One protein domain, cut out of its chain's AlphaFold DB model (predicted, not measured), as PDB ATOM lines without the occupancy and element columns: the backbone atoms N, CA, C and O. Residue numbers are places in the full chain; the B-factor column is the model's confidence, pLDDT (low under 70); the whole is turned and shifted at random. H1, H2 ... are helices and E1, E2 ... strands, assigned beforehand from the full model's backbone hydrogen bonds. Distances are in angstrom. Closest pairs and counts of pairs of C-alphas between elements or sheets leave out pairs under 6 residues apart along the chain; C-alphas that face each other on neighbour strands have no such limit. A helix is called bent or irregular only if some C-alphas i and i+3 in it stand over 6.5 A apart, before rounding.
ATOM      1  N   VAL A   8      28.614  46.731   9.142       68.69
ATOM      2  CA  VAL A   8      29.483  46.588   7.968       68.69
ATOM      3  C   VAL A   8      30.568  45.565   8.259       68.69
ATOM      4  O   VAL A   8      31.138  45.539   9.351       68.69
ATOM      5  N   TYR A   9      30.881  44.727   7.274       73.94
ATOM      6  CA  TYR A   9      31.968  43.767   7.400       73.94
ATOM      7  C   TYR A   9      33.316  44.478   7.496       73.94
ATOM      8  O   TYR A   9      33.596  45.449   6.783       73.94
ATOM      9  N   SER A  10      34.180  43.991   8.376       73.62
ATOM     10  CA  SER A  10      35.502  44.563   8.571       73.62
ATOM     11  C   SER A  10      36.384  44.401   7.331       73.62
ATOM     12  O   SER A  10      36.221  43.496   6.508       73.62
ATOM     13  N   GLN A  11      37.410  45.243   7.227       71.19
ATOM     14  CA  GLN A  11      38.428  45.100   6.188       71.19
ATOM     15  C   GLN A  11      39.099  43.709   6.217       71.19
ATOM     16  O   GLN A  11      39.463  43.172   5.170       71.19
ATOM     17  N   ARG A  12      39.248  43.104   7.405       71.06
ATOM     18  CA  ARG A  12      39.871  41.781   7.568       71.06
ATOM     19  C   ARG A  12      39.014  40.671   6.975       71.06
ATOM     20  O   ARG A  12      39.578  39.742   6.394       71.06
ATOM     21  N   TYR A  13      37.691  40.776   7.091       75.50
ATOM     22  CA  TYR A  13      36.766  39.867   6.423       75.50
ATOM     23  C   TYR A  13      36.979  39.938   4.905       75.50
ATOM     24  O   TYR A  13      37.341  38.934   4.298       75.50
ATOM     25  N   TYR A  14      36.937  41.136   4.312       68.88
ATOM     26  CA  TYR A  14      37.170  41.323   2.873       68.88
ATOM     27  C   TYR A  14      38.521  40.796   2.386       68.88
ATOM     28  O   TYR A  14      38.597  40.151   1.339       68.88
ATOM     29  N   GLU A  15      39.595  41.025   3.143       71.69
ATOM     30  CA  GLU A  15      40.905  40.461   2.817       71.69
ATOM     31  C   GLU A  15      40.886  38.929   2.835       71.69
ATOM     32  O   GLU A  15      41.389  38.310   1.900       71.69
ATOM     33  N   ARG A  16      40.282  38.298   3.849       73.12
ATOM     34  CA  ARG A  16      40.173  36.831   3.927       73.12
ATOM     35  C   ARG A  16      39.323  36.260   2.797       73.12
ATOM     36  O   ARG A  16      39.718  35.254   2.206       73.12
ATOM     37  N   THR A  17      38.210  36.894   2.448       71.81
ATOM     38  CA  THR A  17      37.324  36.440   1.367       71.81
ATOM     39  C   THR A  17      38.007  36.584   0.008       71.81
ATOM     40  O   THR A  17      38.010  35.652  -0.791       71.81
ATOM     41  N   LEU A  18      38.712  37.694  -0.234       70.50
ATOM     42  CA  LEU A  18      39.483  37.886  -1.465       70.50
ATOM     43  C   LEU A  18      40.699  36.960  -1.549       70.50
ATOM     44  O   LEU A  18      41.017  36.486  -2.637       70.50
ATOM     45  N   ILE A  19      41.383  36.683  -0.436       69.12
ATOM     46  CA  ILE A  19      42.522  35.752  -0.391       69.12
ATOM     47  C   ILE A  19      42.056  34.304  -0.560       69.12
ATOM     48  O   ILE A  19      42.733  33.541  -1.242       69.12
ATOM     49  N   SER A  20      40.923  33.915   0.028       69.62
ATOM     50  CA  SER A  20      40.359  32.567  -0.118       69.62
ATOM     51  C   SER A  20      39.782  32.336  -1.514       69.62
ATOM     52  O   SER A  20      40.092  31.313  -2.123       69.62
ATOM     53  N   ALA A  21      39.064  33.306  -2.086       67.50
ATOM     54  CA  ALA A  21      38.611  33.261  -3.478       67.50
ATOM     55  C   ALA A  21      39.799  33.230  -4.456       67.50
ATOM     56  O   ALA A  21      39.824  32.446  -5.403       67.50
ATOM     57  N   ASN A  22      40.854  34.003  -4.175       65.31
ATOM     58  CA  ASN A  22      42.122  33.918  -4.897       65.31
ATOM     59  C   ASN A  22      43.051  32.821  -4.358       65.31
ATOM     60  O   ASN A  22      44.226  32.824  -4.695       65.31
ATOM     61  N   ARG A  23      42.609  31.851  -3.554       61.47
ATOM     62  CA  ARG A  23      43.484  30.721  -3.196       61.47
ATOM     63  C   ARG A  23      43.670  29.794  -4.395       61.47
ATOM     64  O   ARG A  23      44.755  29.249  -4.578       61.47
ATOM     65  N   PHE A  24      42.624  29.663  -5.213       54.72
ATOM     66  CA  PHE A  24      42.635  28.888  -6.452       54.72
ATOM     67  C   PHE A  24      43.365  29.602  -7.591       54.72
ATOM     68  O   PHE A  24      44.146  28.968  -8.292       54.72
ATOM     69  N   LEU A  25      43.158  30.913  -7.748       52.91
ATOM     70  CA  LEU A  25      43.802  31.704  -8.803       52.91
ATOM     71  C   LEU A  25      45.144  32.305  -8.371       52.91
ATOM     72  O   LEU A  25      46.067  32.311  -9.160       52.91
ATOM     73  N   GLY A  26      45.273  32.783  -7.134       48.34
ATOM     74  CA  GLY A  26      46.344  33.641  -6.595       48.34
ATOM     75  C   GLY A  26      47.642  32.961  -6.169       48.34
ATOM     76  O   GLY A  26      48.545  33.640  -5.674       48.34
ATOM     77  N   MET A  27      47.777  31.651  -6.359       53.78
ATOM     78  CA  MET A  27      49.092  31.024  -6.375       53.78
ATOM     79  C   MET A  27      49.372  30.605  -7.813       53.78
ATOM     80  O   MET A  27      48.683  29.704  -8.293       53.78
ATOM     81  N   PRO A  28      50.367  31.201  -8.501       55.38
ATOM     82  CA  PRO A  28      50.948  30.608  -9.699       55.38
ATOM     83  C   PRO A  28      51.639  29.309  -9.279       55.38
ATOM     84  O   PRO A  28      52.852  29.246  -9.076       55.38
ATOM     85  N   ASN A  29      50.821  28.295  -9.019       64.81
ATOM     86  CA  ASN A  29      51.259  27.035  -8.482       64.81
ATOM     87  C   ASN A  29      51.779  26.227  -9.673       64.81
ATOM     88  O   ASN A  29      50.975  25.901 -10.553       64.81
ATOM     89  N   PRO A  30      53.083  25.903  -9.732       66.81
ATOM     90  CA  PRO A  30      53.647  25.092 -10.813       66.81
ATOM     91  C   PRO A  30      52.921  23.745 -10.978       66.81
ATOM     92  O   PRO A  30      52.960  23.138 -12.047       66.81
ATOM     93  N   VAL A  31      52.194  23.309  -9.944       74.06
ATOM     94  CA  VAL A  31      51.303  22.149  -9.977       74.06
ATOM     95  C   VAL A  31      50.195  22.293 -11.027       74.06
ATOM     96  O   VAL A  31      49.966  21.348 -11.770       74.06
ATOM     97  N   TRP A  32      49.535  23.450 -11.160       74.56
ATOM     98  CA  TRP A  32      48.456  23.619 -12.148       74.56
ATOM     99  C   TRP A  32      48.978  23.613 -13.580       74.56
ATOM    100  O   TRP A  32      48.403  22.945 -14.435       74.56
ATOM    101  N   SER A  33      50.099  24.294 -13.837       79.00
ATOM    102  CA  SER A  33      50.770  24.210 -15.137       79.00
ATOM    103  C   SER A  33      51.205  22.778 -15.442       79.00
ATOM    104  O   SER A  33      51.037  22.324 -16.570       79.00
ATOM    105  N   GLY A  34      51.690  22.040 -14.438       79.25
ATOM    106  CA  GLY A  34      52.035  20.626 -14.570       79.25
ATOM    107  C   GLY A  34      50.826  19.754 -14.910       79.25
ATOM    108  O   GLY A  34      50.892  18.989 -15.863       79.25
ATOM    109  N   ILE A  35      49.704  19.912 -14.199       84.06
ATOM    110  CA  ILE A  35      48.462  19.160 -14.447       84.06
ATOM    111  C   ILE A  35      47.932  19.436 -15.858       84.06
ATOM    112  O   ILE A  35      47.654  18.496 -16.597       84.06
ATOM    113  N   VAL A  36      47.830  20.706 -16.261       83.88
ATOM    114  CA  VAL A  36      47.336  21.083 -17.599       83.88
ATOM    115  C   VAL A  36      48.247  20.528 -18.693       83.88
ATOM    116  O   VAL A  36      47.763  19.953 -19.667       83.88
ATOM    117  N   THR A  37      49.564  20.637 -18.514       85.81
ATOM    118  CA  THR A  37      50.534  20.105 -19.482       85.81
ATOM    119  C   THR A  37      50.496  18.581 -19.535       85.81
ATOM    120  O   THR A  37      50.615  18.012 -20.613       85.81
ATOM    121  N   LEU A  38      50.286  17.904 -18.404       85.88
ATOM    122  CA  LEU A  38      50.164  16.449 -18.358       85.88
ATOM    123  C   LEU A  38      48.898  15.982 -19.077       85.88
ATOM    124  O   LEU A  38      48.968  15.054 -19.872       85.88
ATOM    125  N   VAL A  39      47.761  16.650 -18.871       90.19
ATOM    126  CA  VAL A  39      46.516  16.342 -19.594       90.19
ATOM    127  C   VAL A  39      46.689  16.557 -21.103       90.19
ATOM    128  O   VAL A  39      46.305  15.694 -21.894       90.19
ATOM    129  N   LEU A  40      47.326  17.657 -21.518       87.69
ATOM    130  CA  LEU A  40      47.660  17.919 -22.926       87.69
ATOM    131  C   LEU A  40      48.644  16.886 -23.499       87.69
ATOM    132  O   LEU A  40      48.474  16.416 -24.620       87.69
ATOM    133  N   GLY A  41      49.649  16.489 -22.722       86.88
ATOM    134  CA  GLY A  41      50.614  15.465 -23.110       86.88
ATOM    135  C   GLY A  41      49.967  14.091 -23.270       86.88
ATOM    136  O   GLY A  41      50.214  13.411 -24.259       86.88
ATOM    137  N   MET A  42      49.087  13.703 -22.344       86.44
ATOM    138  CA  MET A  42      48.367  12.428 -22.389       86.44
ATOM    139  C   MET A  42      47.376  12.374 -23.553       86.44
ATOM    140  O   MET A  42      47.305  11.365 -24.247       86.44
ATOM    141  N   THR A  43      46.643  13.460 -23.809       88.50
ATOM    142  CA  THR A  43      45.727  13.540 -24.959       88.50
ATOM    143  C   THR A  43      46.481  13.493 -26.288       88.50
ATOM    144  O   THR A  43      46.097  12.730 -27.175       88.50
ATOM    145  N   GLY A  44      47.592  14.226 -26.408       85.25
ATOM    146  CA  GLY A  44      48.467  14.167 -27.582       85.25
ATOM    147  C   GLY A  44      49.084  12.783 -27.797       85.25
ATOM    148  O   GLY A  44      49.121  12.291 -28.924       85.25
ATOM    149  N   TRP A  45      49.504  12.118 -26.719       89.38
ATOM    150  CA  TRP A  45      50.049  10.764 -26.784       89.38
ATOM    151  C   TRP A  45      49.014   9.760 -27.301       89.38
ATOM    152  O   TRP A  45      49.277   9.078 -28.295       89.38
ATOM    153  N   VAL A  46      47.821   9.734 -26.695       89.50
ATOM    154  CA  VAL A  46      46.714   8.850 -27.099       89.50
ATOM    155  C   VAL A  46      46.317   9.088 -28.558       89.50
ATOM    156  O   VAL A  46      46.101   8.128 -29.291       89.50
ATOM    157  N   ALA A  47      46.284  10.344 -29.011       88.88
ATOM    158  CA  ALA A  47      45.967  10.678 -30.400       88.88
ATOM    159  C   ALA A  47      47.056  10.230 -31.393       88.88
ATOM    160  O   ALA A  47      46.751   9.844 -32.518       88.88
ATOM    161  N   SER A  48      48.327  10.266 -30.986       85.19
ATOM    162  CA  SER A  48      49.457   9.935 -31.862       85.19
ATOM    163  C   SER A  48      49.666   8.433 -32.087       85.19
ATOM    164  O   SER A  48      50.354   8.061 -33.035       85.19
ATOM    165  N   SER A  49      49.110   7.568 -31.225       84.25
ATOM    166  CA  SER A  49      49.340   6.108 -31.235       84.25
ATOM    167  C   SER A  49      50.824   5.690 -31.196       84.25
ATOM    168  O   SER A  49      51.171   4.557 -31.530       84.25
ATOM    169  N   LEU A  50      51.716   6.596 -30.787       86.12
ATOM    170  CA  LEU A  50      53.149   6.342 -30.653       86.12
ATOM    171  C   LEU A  50      53.449   5.592 -29.354       86.12
ATOM    172  O   LEU A  50      52.715   5.679 -28.366       86.12
ATOM    173  N   THR A  51      54.582   4.891 -29.311       89.56
ATOM    174  CA  THR A  51      55.077   4.356 -28.040       89.56
ATOM    175  C   THR A  51      55.461   5.510 -27.114       89.56
ATOM    176  O   THR A  51      55.967   6.541 -27.558       89.56
ATOM    177  N   LEU A  52      55.236   5.348 -25.806       85.31
ATOM    178  CA  LEU A  52      55.472   6.409 -24.816       85.31
ATOM    179  C   LEU A  52      56.887   7.014 -24.931       85.31
ATOM    180  O   LEU A  52      57.057   8.227 -24.849       85.31
ATOM    181  N   ALA A  53      57.895   6.170 -25.177       85.38
ATOM    182  CA  ALA A  53      59.291   6.581 -25.299       85.38
ATOM    183  C   ALA A  53      59.562   7.457 -26.536       85.38
ATOM    184  O   ALA A  53      60.257   8.465 -26.425       85.38
ATOM    185  N   THR A  54      58.996   7.114 -27.700       86.75
ATOM    186  CA  THR A  54      59.152   7.935 -28.916       86.75
ATOM    187  C   THR A  54      58.381   9.244 -28.804       86.75
ATOM    188  O   THR A  54      58.896  10.291 -29.190       86.75
ATOM    189  N   PHE A  55      57.195   9.220 -28.192       89.06
ATOM    190  CA  PHE A  55      56.432  10.434 -27.917       89.06
ATOM    191  C   PHE A  55      57.199  11.399 -26.998       89.06
ATOM    192  O   PHE A  55      57.316  12.583 -27.310       89.06
ATOM    193  N   LEU A  56      57.790  10.903 -25.903       85.00
ATOM    194  CA  LEU A  56      58.598  11.734 -25.004       85.00
ATOM    195  C   LEU A  56      59.856  12.288 -25.686       85.00
ATOM    196  O   LEU A  56      60.202  13.445 -25.460       85.00
ATOM    197  N   ALA A  57      60.526  11.490 -26.521       87.00
ATOM    198  CA  ALA A  57      61.730  11.922 -27.228       87.00
ATOM    199  C   ALA A  57      61.443  13.052 -28.231       87.00
ATOM    200  O   ALA A  57      62.220  14.000 -28.328       87.00
ATOM    201  N   CYS A  58      60.315  12.982 -28.944       85.88
ATOM    202  CA  CYS A  58      59.945  13.989 -29.939       85.88
ATOM    203  C   CYS A  58      59.272  15.228 -29.327       85.88
ATOM    204  O   CYS A  58      59.535  16.344 -29.769       85.88
ATOM    205  N   TYR A  59      58.415  15.052 -28.315       86.12
ATOM    206  CA  TYR A  59      57.534  16.117 -27.815       86.12
ATOM    207  C   TYR A  59      57.813  16.542 -26.371       86.12
ATOM    208  O   TYR A  59      57.269  17.550 -25.922       86.12
ATOM    209  N   GLY A  60      58.675  15.839 -25.631       83.81
ATOM    210  CA  GLY A  60      58.939  16.118 -24.215       83.81
ATOM    211  C   GLY A  60      59.503  17.519 -23.966       83.81
ATOM    212  O   GLY A  60      59.021  18.230 -23.085       83.81
ATOM    213  N   LEU A  61      60.465  17.957 -24.786       87.56
ATOM    214  CA  LEU A  61      61.007  19.324 -24.735       87.56
ATOM    215  C   LEU A  61      59.936  20.379 -25.035       87.56
ATOM    216  O   LEU A  61      59.889  21.423 -24.387       87.56
ATOM    217  N   TRP A  62      59.050  20.085 -25.986       87.81
ATOM    218  CA  TRP A  62      57.970  20.985 -26.378       87.81
ATOM    219  C   TRP A  62      56.922  21.121 -25.264       87.81
ATOM    220  O   TRP A  62      56.528  22.232 -24.915       87.81
ATOM    221  N   LEU A  63      56.548  20.006 -24.628       86.31
ATOM    222  CA  LEU A  63      55.658  19.978 -23.464       86.31
ATOM    223  C   LEU A  63      56.266  20.711 -22.261       86.31
ATOM    224  O   LEU A  63      55.575  21.491 -21.609       86.31
ATOM    225  N   ALA A  64      57.561  20.531 -21.989       84.88
ATOM    226  CA  ALA A  64      58.253  21.258 -20.923       84.88
ATOM    227  C   ALA A  64      58.286  22.776 -21.184       84.88
ATOM    228  O   ALA A  64      58.031  23.571 -20.275       84.88
ATOM    229  N   GLY A  65      58.540  23.185 -22.432       88.12
ATOM    230  CA  GLY A  65      58.463  24.585 -22.852       88.12
ATOM    231  C   GLY A  65      57.058  25.165 -22.677       88.12
ATOM    232  O   GLY A  65      56.905  26.252 -22.118       88.12
ATOM    233  N   LEU A  66      56.028  24.409 -23.071       85.44
ATOM    234  CA  LEU A  66      54.631  24.798 -22.902       85.44
ATOM    235  C   LEU A  66      54.258  24.945 -21.420       85.44
ATOM    236  O   LEU A  66      53.649  25.948 -21.052       85.44
ATOM    237  N   ALA A  67      54.681  24.017 -20.555       84.75
ATOM    238  CA  ALA A  67      54.472  24.116 -19.110       84.75
ATOM    239  C   ALA A  67      55.088  25.391 -18.524       84.75
ATOM    240  O   ALA A  67      54.450  26.083 -17.728       84.75
ATOM    241  N   CYS A  68      56.318  25.715 -18.932       85.44
ATOM    242  CA  CYS A  68      57.024  26.910 -18.480       85.44
ATOM    243  C   CYS A  68      56.316  28.192 -18.942       85.44
ATOM    244  O   CYS A  68      56.089  29.105 -18.147       85.44
ATOM    245  N   LEU A  69      55.891  28.239 -20.206       86.69
ATOM    246  CA  LEU A  69      55.172  29.378 -20.770       86.69
ATOM    247  C   LEU A  69      53.807  29.573 -20.096       86.69
ATOM    248  O   LEU A  69      53.453  30.692 -19.723       86.69
ATOM    249  N   LEU A  70      53.068  28.484 -19.867       82.69
ATOM    250  CA  LEU A  70      51.778  28.508 -19.180       82.69
ATOM    251  C   LEU A  70      51.931  28.977 -17.726       82.69
ATOM    252  O   LEU A  70      51.128  29.774 -17.244       82.69
ATOM    253  N   TRP A  71      52.996  28.545 -17.045       82.06
ATOM    254  CA  TRP A  71      53.334  29.012 -15.700       82.06
ATOM    255  C   TRP A  71      53.659  30.511 -15.662       82.06
ATOM    256  O   TRP A  71      53.154  31.222 -14.792       82.06
ATOM    257  N   LEU A  72      54.449  31.014 -16.615       82.25
ATOM    258  CA  LEU A  72      54.752  32.444 -16.725       82.25
ATOM    259  C   LEU A  72      53.491  33.272 -16.999       82.25
ATOM    260  O   LEU A  72      53.276  34.283 -16.331       82.25
ATOM    261  N   LEU A  73      52.618  32.817 -17.903       81.31
ATOM    262  CA  LEU A  73      51.333  33.468 -18.173       81.31
ATOM    263  C   LEU A  73      50.439  33.503 -16.931       81.31
ATOM    264  O   LEU A  73      49.919  34.563 -16.578       81.31
ATOM    265  N   LEU A  74      50.308  32.378 -16.221       75.44
ATOM    266  CA  LEU A  74      49.573  32.303 -14.956       75.44
ATOM    267  C   LEU A  74      50.148  33.265 -13.914       75.44
ATOM    268  O   LEU A  74      49.384  33.925 -13.212       75.44
ATOM    269  N   LYS A  75      51.478  33.390 -13.839       73.12
ATOM    270  CA  LYS A  75      52.183  34.311 -12.935       73.12
ATOM    271  C   LYS A  75      51.957  35.784 -13.283       73.12
ATOM    272  O   LYS A  75      51.876  36.611 -12.381       73.12
ATOM    273  N   CYS A  76      51.836  36.116 -14.565       73.31
ATOM    274  CA  CYS A  76      51.517  37.471 -15.016       73.31
ATOM    275  C   CYS A  76      50.039  37.828 -14.802       73.31
ATOM    276  O   CYS A  76      49.728  38.969 -14.463       73.31
ATOM    277  N   LEU A  77      49.133  36.866 -14.985       68.69
ATOM    278  CA  LEU A  77      47.693  37.057 -14.797       68.69
ATOM    279  C   LEU A  77      47.281  37.059 -13.323       68.69
ATOM    280  O   LEU A  77      46.227  37.600 -12.985       68.69
ATOM    281  N   THR A  78      48.096  36.487 -12.433       66.56
ATOM    282  CA  THR A  78      47.777  36.467 -11.008       66.56
ATOM    283  C   THR A  78      47.879  37.861 -10.400       66.56
ATOM    284  O   THR A  78      48.970  38.438 -10.354       66.56
ATOM    285  N   PRO A  79      46.778  38.430  -9.873       65.19
ATOM    286  CA  PRO A  79      46.850  39.715  -9.204       65.19
ATOM    287  C   PRO A  79      47.742  39.591  -7.968       65.19
ATOM    288  O   PRO A  79      47.554  38.719  -7.117       65.19
ATOM    289  N   SER A  80      48.722  40.487  -7.852       68.62
ATOM    290  CA  SER A  80      49.599  40.518  -6.686       68.62
ATOM    291  C   SER A  80      48.781  40.710  -5.404       68.62
ATOM    292  O   SER A  80      47.792  41.450  -5.377       68.62
ATOM    293  N   ARG A  81      49.216  40.090  -4.299       67.62
ATOM    294  CA  ARG A  81      48.565  40.238  -2.978       67.62
ATOM    295  C   ARG A  81      48.393  41.708  -2.569       67.62
ATOM    296  O   ARG A  81      47.421  42.058  -1.908       67.62
ATOM    297  N   ALA A  82      49.302  42.580  -3.010       68.00
ATOM    298  CA  ALA A  82      49.210  44.024  -2.811       68.00
ATOM    299  C   ALA A  82      48.013  44.654  -3.546       68.00
ATOM    300  O   ALA A  82      47.335  45.516  -2.989       68.00
ATOM    301  N   ARG A  83      47.720  44.212  -4.776       72.50
ATOM    302  CA  ARG A  83      46.558  44.676  -5.543       72.50
ATOM    303  C   ARG A  83      45.251  44.224  -4.893       72.50
ATOM    304  O   ARG A  83      44.336  45.032  -4.777       72.50
ATOM    305  N   LEU A  84      45.198  42.988  -4.395       72.12
ATOM    306  CA  LEU A  84      44.033  42.462  -3.672       72.12
ATOM    307  C   LEU A  84      43.739  43.248  -2.389       72.12
ATOM    308  O   LEU A  84      42.593  43.619  -2.161       72.12
ATOM    309  N   ARG A  85      44.768  43.594  -1.601       71.81
ATOM    310  CA  ARG A  85      44.602  44.456  -0.416       71.81
ATOM    311  C   ARG A  85      44.046  45.836  -0.764       71.81
ATOM    312  O   ARG A  85      43.165  46.330  -0.075       71.81
ATOM    313  N   ARG A  86      44.522  46.458  -1.849       78.00
ATOM    314  CA  ARG A  86      43.999  47.767  -2.290       78.00
ATOM    315  C   ARG A  86      42.520  47.691  -2.667       78.00
ATOM    316  O   ARG A  86      41.762  48.572  -2.278       78.00
ATOM    317  N   ILE A  87      42.120  46.635  -3.374       78.06
ATOM    318  CA  ILE A  87      40.716  46.403  -3.740       78.06
ATOM    319  C   ILE A  87      39.867  46.171  -2.482       78.06
ATOM    320  O   ILE A  87      38.812  46.783  -2.355       78.06
ATOM    321  N   ALA A  88      40.359  45.380  -1.521       74.56
ATOM    322  CA  ALA A  88      39.676  45.136  -0.248       74.56
ATOM    323  C   ALA A  88      39.398  46.443   0.518       74.56
ATOM    324  O   ALA A  88      38.281  46.683   0.967       74.56
ATOM    325  N   VAL A  89      40.397  47.328   0.610       76.69
ATOM    326  CA  VAL A  89      40.266  48.639   1.270       76.69
ATOM    327  C   VAL A  89      39.243  49.524   0.553       76.69
ATOM    328  O   VAL A  89      38.452  50.206   1.203       76.69
ATOM    329  N   GLN A  90      39.247  49.529  -0.783       80.31
ATOM    330  CA  GLN A  90      38.294  50.311  -1.573       80.31
ATOM    331  C   GLN A  90      36.858  49.807  -1.402       80.31
ATOM    332  O   GLN A  90      35.958  50.621  -1.200       80.31
ATOM    333  N   GLN A  91      36.649  48.488  -1.435       77.88
ATOM    334  CA  GLN A  91      35.335  47.874  -1.228       77.88
ATOM    335  C   GLN A  91      34.802  48.154   0.177       77.88
ATOM    336  O   GLN A  91      33.676  48.627   0.310       77.88
ATOM    337  N   HIS A  92      35.638  47.975   1.203       76.69
ATOM    338  CA  HIS A  92      35.265  48.267   2.583       76.69
ATOM    339  C   HIS A  92      34.846  49.736   2.758       76.69
ATOM    340  O   HIS A  92      33.774  50.019   3.284       76.69
ATOM    341  N   ARG A  93      35.631  50.693   2.243       77.06
ATOM    342  CA  ARG A  93      35.282  52.124   2.321       77.06
ATOM    343  C   ARG A  93      33.977  52.456   1.598       77.06
ATOM    344  O   ARG A  93      33.185  53.241   2.113       77.06
ATOM    345  N   ALA A  94      33.758  51.883   0.416       81.38
ATOM    346  CA  ALA A  94      32.537  52.112  -0.347       81.38
ATOM    347  C   ALA A  94      31.299  51.595   0.399       81.38
ATOM    348  O   ALA A  94      30.263  52.260   0.408       81.38
ATOM    349  N   GLU A  95      31.411  50.442   1.058       76.56
ATOM    350  CA  GLU A  95      30.317  49.866   1.832       76.56
ATOM    351  C   GLU A  95      30.022  50.662   3.107       76.56
ATOM    352  O   GLU A  95      28.863  51.001   3.345       76.56
ATOM    353  N   VAL A  96      31.056  51.065   3.858       78.00
ATOM    354  CA  VAL A  96      30.903  51.938   5.037       78.00
ATOM    355  C   VAL A  96      30.159  53.218   4.673       78.00
ATOM    356  O   VAL A  96      29.185  53.572   5.332       78.00
ATOM    357  N   LEU A  97      30.557  53.886   3.587       78.56
ATOM    358  CA  LEU A  97      29.898  55.114   3.134       78.56
ATOM    359  C   LEU A  97      28.454  54.873   2.680       78.56
ATOM    360  O   LEU A  97      27.583  55.708   2.923       78.56
ATOM    361  N   ARG A  98      28.181  53.737   2.028       78.94
ATOM    362  CA  ARG A  98      26.830  53.379   1.582       78.94
ATOM    363  C   ARG A  98      25.894  53.148   2.764       78.94
ATOM    364  O   ARG A  98      24.775  53.657   2.744       78.94
ATOM    365  N   VAL A  99      26.348  52.414   3.779       76.31
ATOM    366  CA  VAL A  99      25.568  52.140   4.993       76.31
ATOM    367  C   VAL A  99      25.399  53.417   5.813       76.31
ATOM    368  O   VAL A  99      24.270  53.773   6.134       76.31
ATOM    369  N   ALA A 100      26.467  54.181   6.045       77.44
ATOM    370  CA  ALA A 100      26.400  55.475   6.729       77.44
ATOM    371  C   ALA A 100      25.363  56.415   6.085       77.44
ATOM    372  O   ALA A 100      24.506  56.969   6.771       77.44
ATOM    373  N   LYS A 101      25.354  56.510   4.747       80.00
ATOM    374  CA  LYS A 101      24.376  57.313   3.998       80.00
ATOM    375  C   LYS A 101      22.945  56.776   4.096       80.00
ATOM    376  O   LYS A 101      22.015  57.572   4.143       80.00
ATOM    377  N   ALA A 102      22.758  55.456   4.113       77.69
ATOM    378  CA  ALA A 102      21.433  54.840   4.212       77.69
ATOM    379  C   ALA A 102      20.773  55.072   5.580       77.69
ATOM    380  O   ALA A 102      19.556  55.219   5.647       77.69
ATOM    381  N   TYR A 103      21.575  55.136   6.646       72.56
ATOM    382  CA  TYR A 103      21.096  55.368   8.012       72.56
ATOM    383  C   TYR A 103      21.248  56.825   8.478       72.56
ATOM    384  O   TYR A 103      20.789  57.161   9.566       72.56
ATOM    385  N   GLY A 104      21.863  57.695   7.669       72.62
ATOM    386  CA  GLY A 104      22.070  59.109   7.996       72.62
ATOM    387  C   GLY A 104      23.031  59.343   9.165       72.62
ATOM    388  O   GLY A 104      22.890  60.337   9.871       72.62
ATOM    389  N   ILE A 105      23.976  58.427   9.392       76.56
ATOM    390  CA  ILE A 105      24.904  58.460  10.532       76.56
ATOM    391  C   ILE A 105      26.330  58.710  10.038       76.56
ATOM    392  O   ILE A 105      26.663  58.420   8.888       76.56
ATOM    393  N   ASP A 106      27.182  59.254  10.905       76.44
ATOM    394  CA  ASP A 106      28.590  59.491  10.599       76.44
ATOM    395  C   ASP A 106      29.335  58.163  10.330       76.44
ATOM    396  O   ASP A 106      29.119  57.187  11.059       76.44
ATOM    397  N   PRO A 107      30.238  58.084   9.332       68.00
ATOM    398  CA  PRO A 107      30.916  56.841   8.958       68.00
ATOM    399  C   PRO A 107      31.735  56.211  10.090       68.00
ATOM    400  O   PRO A 107      32.011  55.015  10.046       68.00
ATOM    401  N   THR A 108      32.131  56.999  11.095       72.88
ATOM    402  CA  THR A 108      32.907  56.521  12.251       72.88
ATOM    403  C   THR A 108      32.062  55.793  13.297       72.88
ATOM    404  O   THR A 108      32.602  55.058  14.119       72.88
ATOM    405  N   SER A 109      30.738  55.954  13.246       65.44
ATOM    406  CA  SER A 109      29.786  55.334  14.177       65.44
ATOM    407  C   SER A 109      29.265  53.966  13.713       65.44
ATOM    408  O   SER A 109      28.493  53.317  14.420       65.44
ATOM    409  N   VAL A 110      29.675  53.523  12.520       66.44
ATOM    410  CA  VAL A 110      29.252  52.252  11.928       66.44
ATOM    411  C   VAL A 110      29.928  51.093  12.656       66.44
ATOM    412  O   VAL A 110      31.142  51.088  12.863       66.44
ATOM    413  N   ARG A 111      29.143  50.081  13.038       71.75
ATOM    414  CA  ARG A 111      29.658  48.922  13.770       71.75
ATOM    415  C   ARG A 111      30.305  47.937  12.797       71.75
ATOM    416  O   ARG A 111      29.663  47.481  11.850       71.75
ATOM    417  N   PHE A 112      31.567  47.599  13.050       73.88
ATOM    418  CA  PHE A 112      32.309  46.622  12.258       73.88
ATOM    419  C   PHE A 112      32.104  45.208  12.789       73.88
ATOM    420  O   PHE A 112      32.118  44.997  14.000       73.88
ATOM    421  N   VAL A 113      31.945  44.255  11.876       71.19
ATOM    422  CA  VAL A 113      31.762  42.835  12.189       71.19
ATOM    423  C   VAL A 113      32.773  41.991  11.418       71.19
ATOM    424  O   VAL A 113      33.011  42.224  10.232       71.19
ATOM    425  N   ASP A 114      33.390  41.021  12.095       65.44
ATOM    426  CA  ASP A 114      34.470  40.199  11.534       65.44
ATOM    427  C   ASP A 114      33.964  38.872  10.930       65.44
ATOM    428  O   ASP A 114      34.718  38.205  10.212       65.44
ATOM    429  N   SER A 115      32.702  38.487  11.180       64.81
ATOM    430  CA  SER A 115      32.126  37.208  10.738       64.81
ATOM    431  C   SER A 115      30.659  37.292  10.281       64.81
ATOM    432  O   SER A 115      29.888  38.154  10.698       64.81
ATOM    433  N   GLU A 116      30.243  36.370   9.409       63.31
ATOM    434  CA  GLU A 116      28.836  36.256   8.989       63.31
ATOM    435  C   GLU A 116      27.907  35.820  10.129       63.31
ATOM    436  O   GLU A 116      26.730  36.176  10.126       63.31
ATOM    437  N   GLU A 117      28.437  35.083  11.106       63.97
ATOM    438  CA  GLU A 117      27.705  34.604  12.280       63.97
ATOM    439  C   GLU A 117      27.319  35.772  13.194       63.97
ATOM    440  O   GLU A 117      26.142  35.936  13.498       63.97
ATOM    441  N   GLU A 118      28.260  36.673  13.496       61.50
ATOM    442  CA  GLU A 118      27.993  37.916  14.237       61.50
ATOM    443  C   GLU A 118      26.992  38.829  13.506       61.50
ATOM    444  O   GLU A 118      26.152  39.475  14.132       61.50
ATOM    445  N   CYS A 119      27.050  38.878  12.170       57.25
ATOM    446  CA  CYS A 119      26.095  39.648  11.372       57.25
ATOM    447  C   CYS A 119      24.678  39.062  11.495       57.25
ATOM    448  O   CYS A 119      23.717  39.798  11.716       57.25
ATOM    449  N   ARG A 120      24.549  37.728  11.432       60.34
ATOM    450  CA  ARG A 120      23.266  37.031  11.612       60.34
ATOM    451  C   ARG A 120      22.726  37.165  13.030       60.34
ATOM    452  O   ARG A 120      21.532  37.384  13.183       60.34
ATOM    453  N   GLU A 121      23.567  37.086  14.056       63.19
ATOM    454  CA  GLU A 121      23.144  37.305  15.443       63.19
ATOM    455  C   GLU A 121      22.589  38.720  15.657       63.19
ATOM    456  O   GLU A 121      21.588  38.889  16.350       63.19
ATOM    457  N   LEU A 122      23.176  39.729  15.008       61.34
ATOM    458  CA  LEU A 122      22.695  41.113  15.059       61.34
ATOM    459  C   LEU A 122      21.444  41.359  14.203       61.34
ATOM    460  O   LEU A 122      20.653  42.238  14.536       61.34
ATOM    461  N   GLU A 123      21.241  40.605  13.120       58.56
ATOM    462  CA  GLU A 123      19.991  40.633  12.348       58.56
ATOM    463  C   GLU A 123      18.841  39.898  13.058       58.56
ATOM    464  O   GLU A 123      17.681  40.283  12.900       58.56
ATOM    465  N   VAL A 124      19.149  38.851  13.833       58.22
ATOM    466  CA  VAL A 124      18.168  38.022  14.554       58.22
ATOM    467  C   VAL A 124      17.842  38.583  15.935       58.22
ATOM    468  O   VAL A 124      16.724  38.383  16.402       58.22
ATOM    469  N   ALA A 125      18.757  39.305  16.587       50.16
ATOM    470  CA  ALA A 125      18.472  39.997  17.837       50.16
ATOM    471  C   ALA A 125      17.599  41.235  17.556       50.16
ATOM    472  O   ALA A 125      18.122  42.254  17.090       50.16
TER     473      ALA A 125
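Overview. This is residues 8 to 125 of the 133 residues of an uncharacterized protein of Halomonas xianhensis (UniProt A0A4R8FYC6). This is a long, thin helical hairpin in which H3, the longest helix, and then H4 make one limb, and H1 and then H2 make the other, with the turn between H2 and H3 at one end of the rod. H2 packs on H3 in the half with the turn and H1 packs on H4 in the other half; at the end away from the turn the short strand E1 runs beside residues 8 to 9, and H5 lies off to the side, touching no helix. The printed part has 118 residues, with five named helices and one named strand in the order H1, H2, H3, H4, E1, H5; the class is mostly helix, and no two named strands pair. The whole is extended, with a radius of gyration of the C-alphas of 23.5 A, and the C-alphas span 72 by 28 by 17 A.

Along the chain. H3 holds residues 52 to 77, from C-alpha 52 at (55.472, 6.409, -24.816) to C-alpha 77 at (47.693, 37.057, -14.797), 33.2 A from first to last C-alpha. It has a kink of 60 degrees near residue 59 and is irregular, with C-alphas 58 and 61 standing 7.5 A apart. H2, residues 30 to 48, comes before it and measures 26.3 A. H4, residues 81 to 103, follows H3 and measures 33.2 A. H1, residues 11 to 25, begins with C-alpha 11 at (38.428, 45.100, 6.188) and measures 20.8 A; it is irregular, but only just, with C-alphas 21 and 24 standing 6.6 A apart. E1 is residues 111 to 113, 6.6 A long. H5, residues 116 to 124, measures 12.2 A and ends with C-alpha 124 at (18.168, 38.022, 14.554).

Arrangement. H3 and H2 form a helical hairpin, two helices that follow each other, touch and run opposite ways. Their closest C-alphas are those of Ser 33 and Ala 67, 5.4 A apart, and their lines stand at a steep tilt of 36 degrees, only just past shallow. H1 and H4 touch, with the C-alphas of Tyr 14 and Ala 88 closest at 5.5 A. These two run opposite ways at a steep tilt of 44 degrees. H1 and H3 are apart, but only just, with a closest distance of 8.5 A; H2 and H4 are apart. E1 pairs with no named strand, but its residues 112 to 113 pair with residues 8 to 9, parallel. H1 and E1 are near each other, with 5 pairs of C-alphas within 10 A. The closest C-alphas of E1 and H5 are those of Val 113 and Cys 119, 6.6 A apart, and H5 is apart from H1 and from H4. In H2, H4 and H5 every O i to N i+4 pair is within hydrogen-bond range; in H1 it is 9 of 11 and in H3 20 of 22.

Size, cuts and confidence. The outline is a rod, and the two C-alphas farthest apart, those of Thr 51 and Gly 104, are 73.4 A apart. The first and last printed C-alphas, of Val 8 and Ala 125, are 16.2 A apart. The printed part runs from residue 8 to residue 125 without a cut. The links H1 to H2, H2 to H3, H3 to H4 and E1 to H5 are tight, and the link H4 to E1, with 7 residues, is short. The mean pLDDT of the printed part is 75.1, and 35 residues are under 70, among them residues 19 to 30, residues 77 to 82 and residues 114 to 125. H5 has a mean pLDDT of 61.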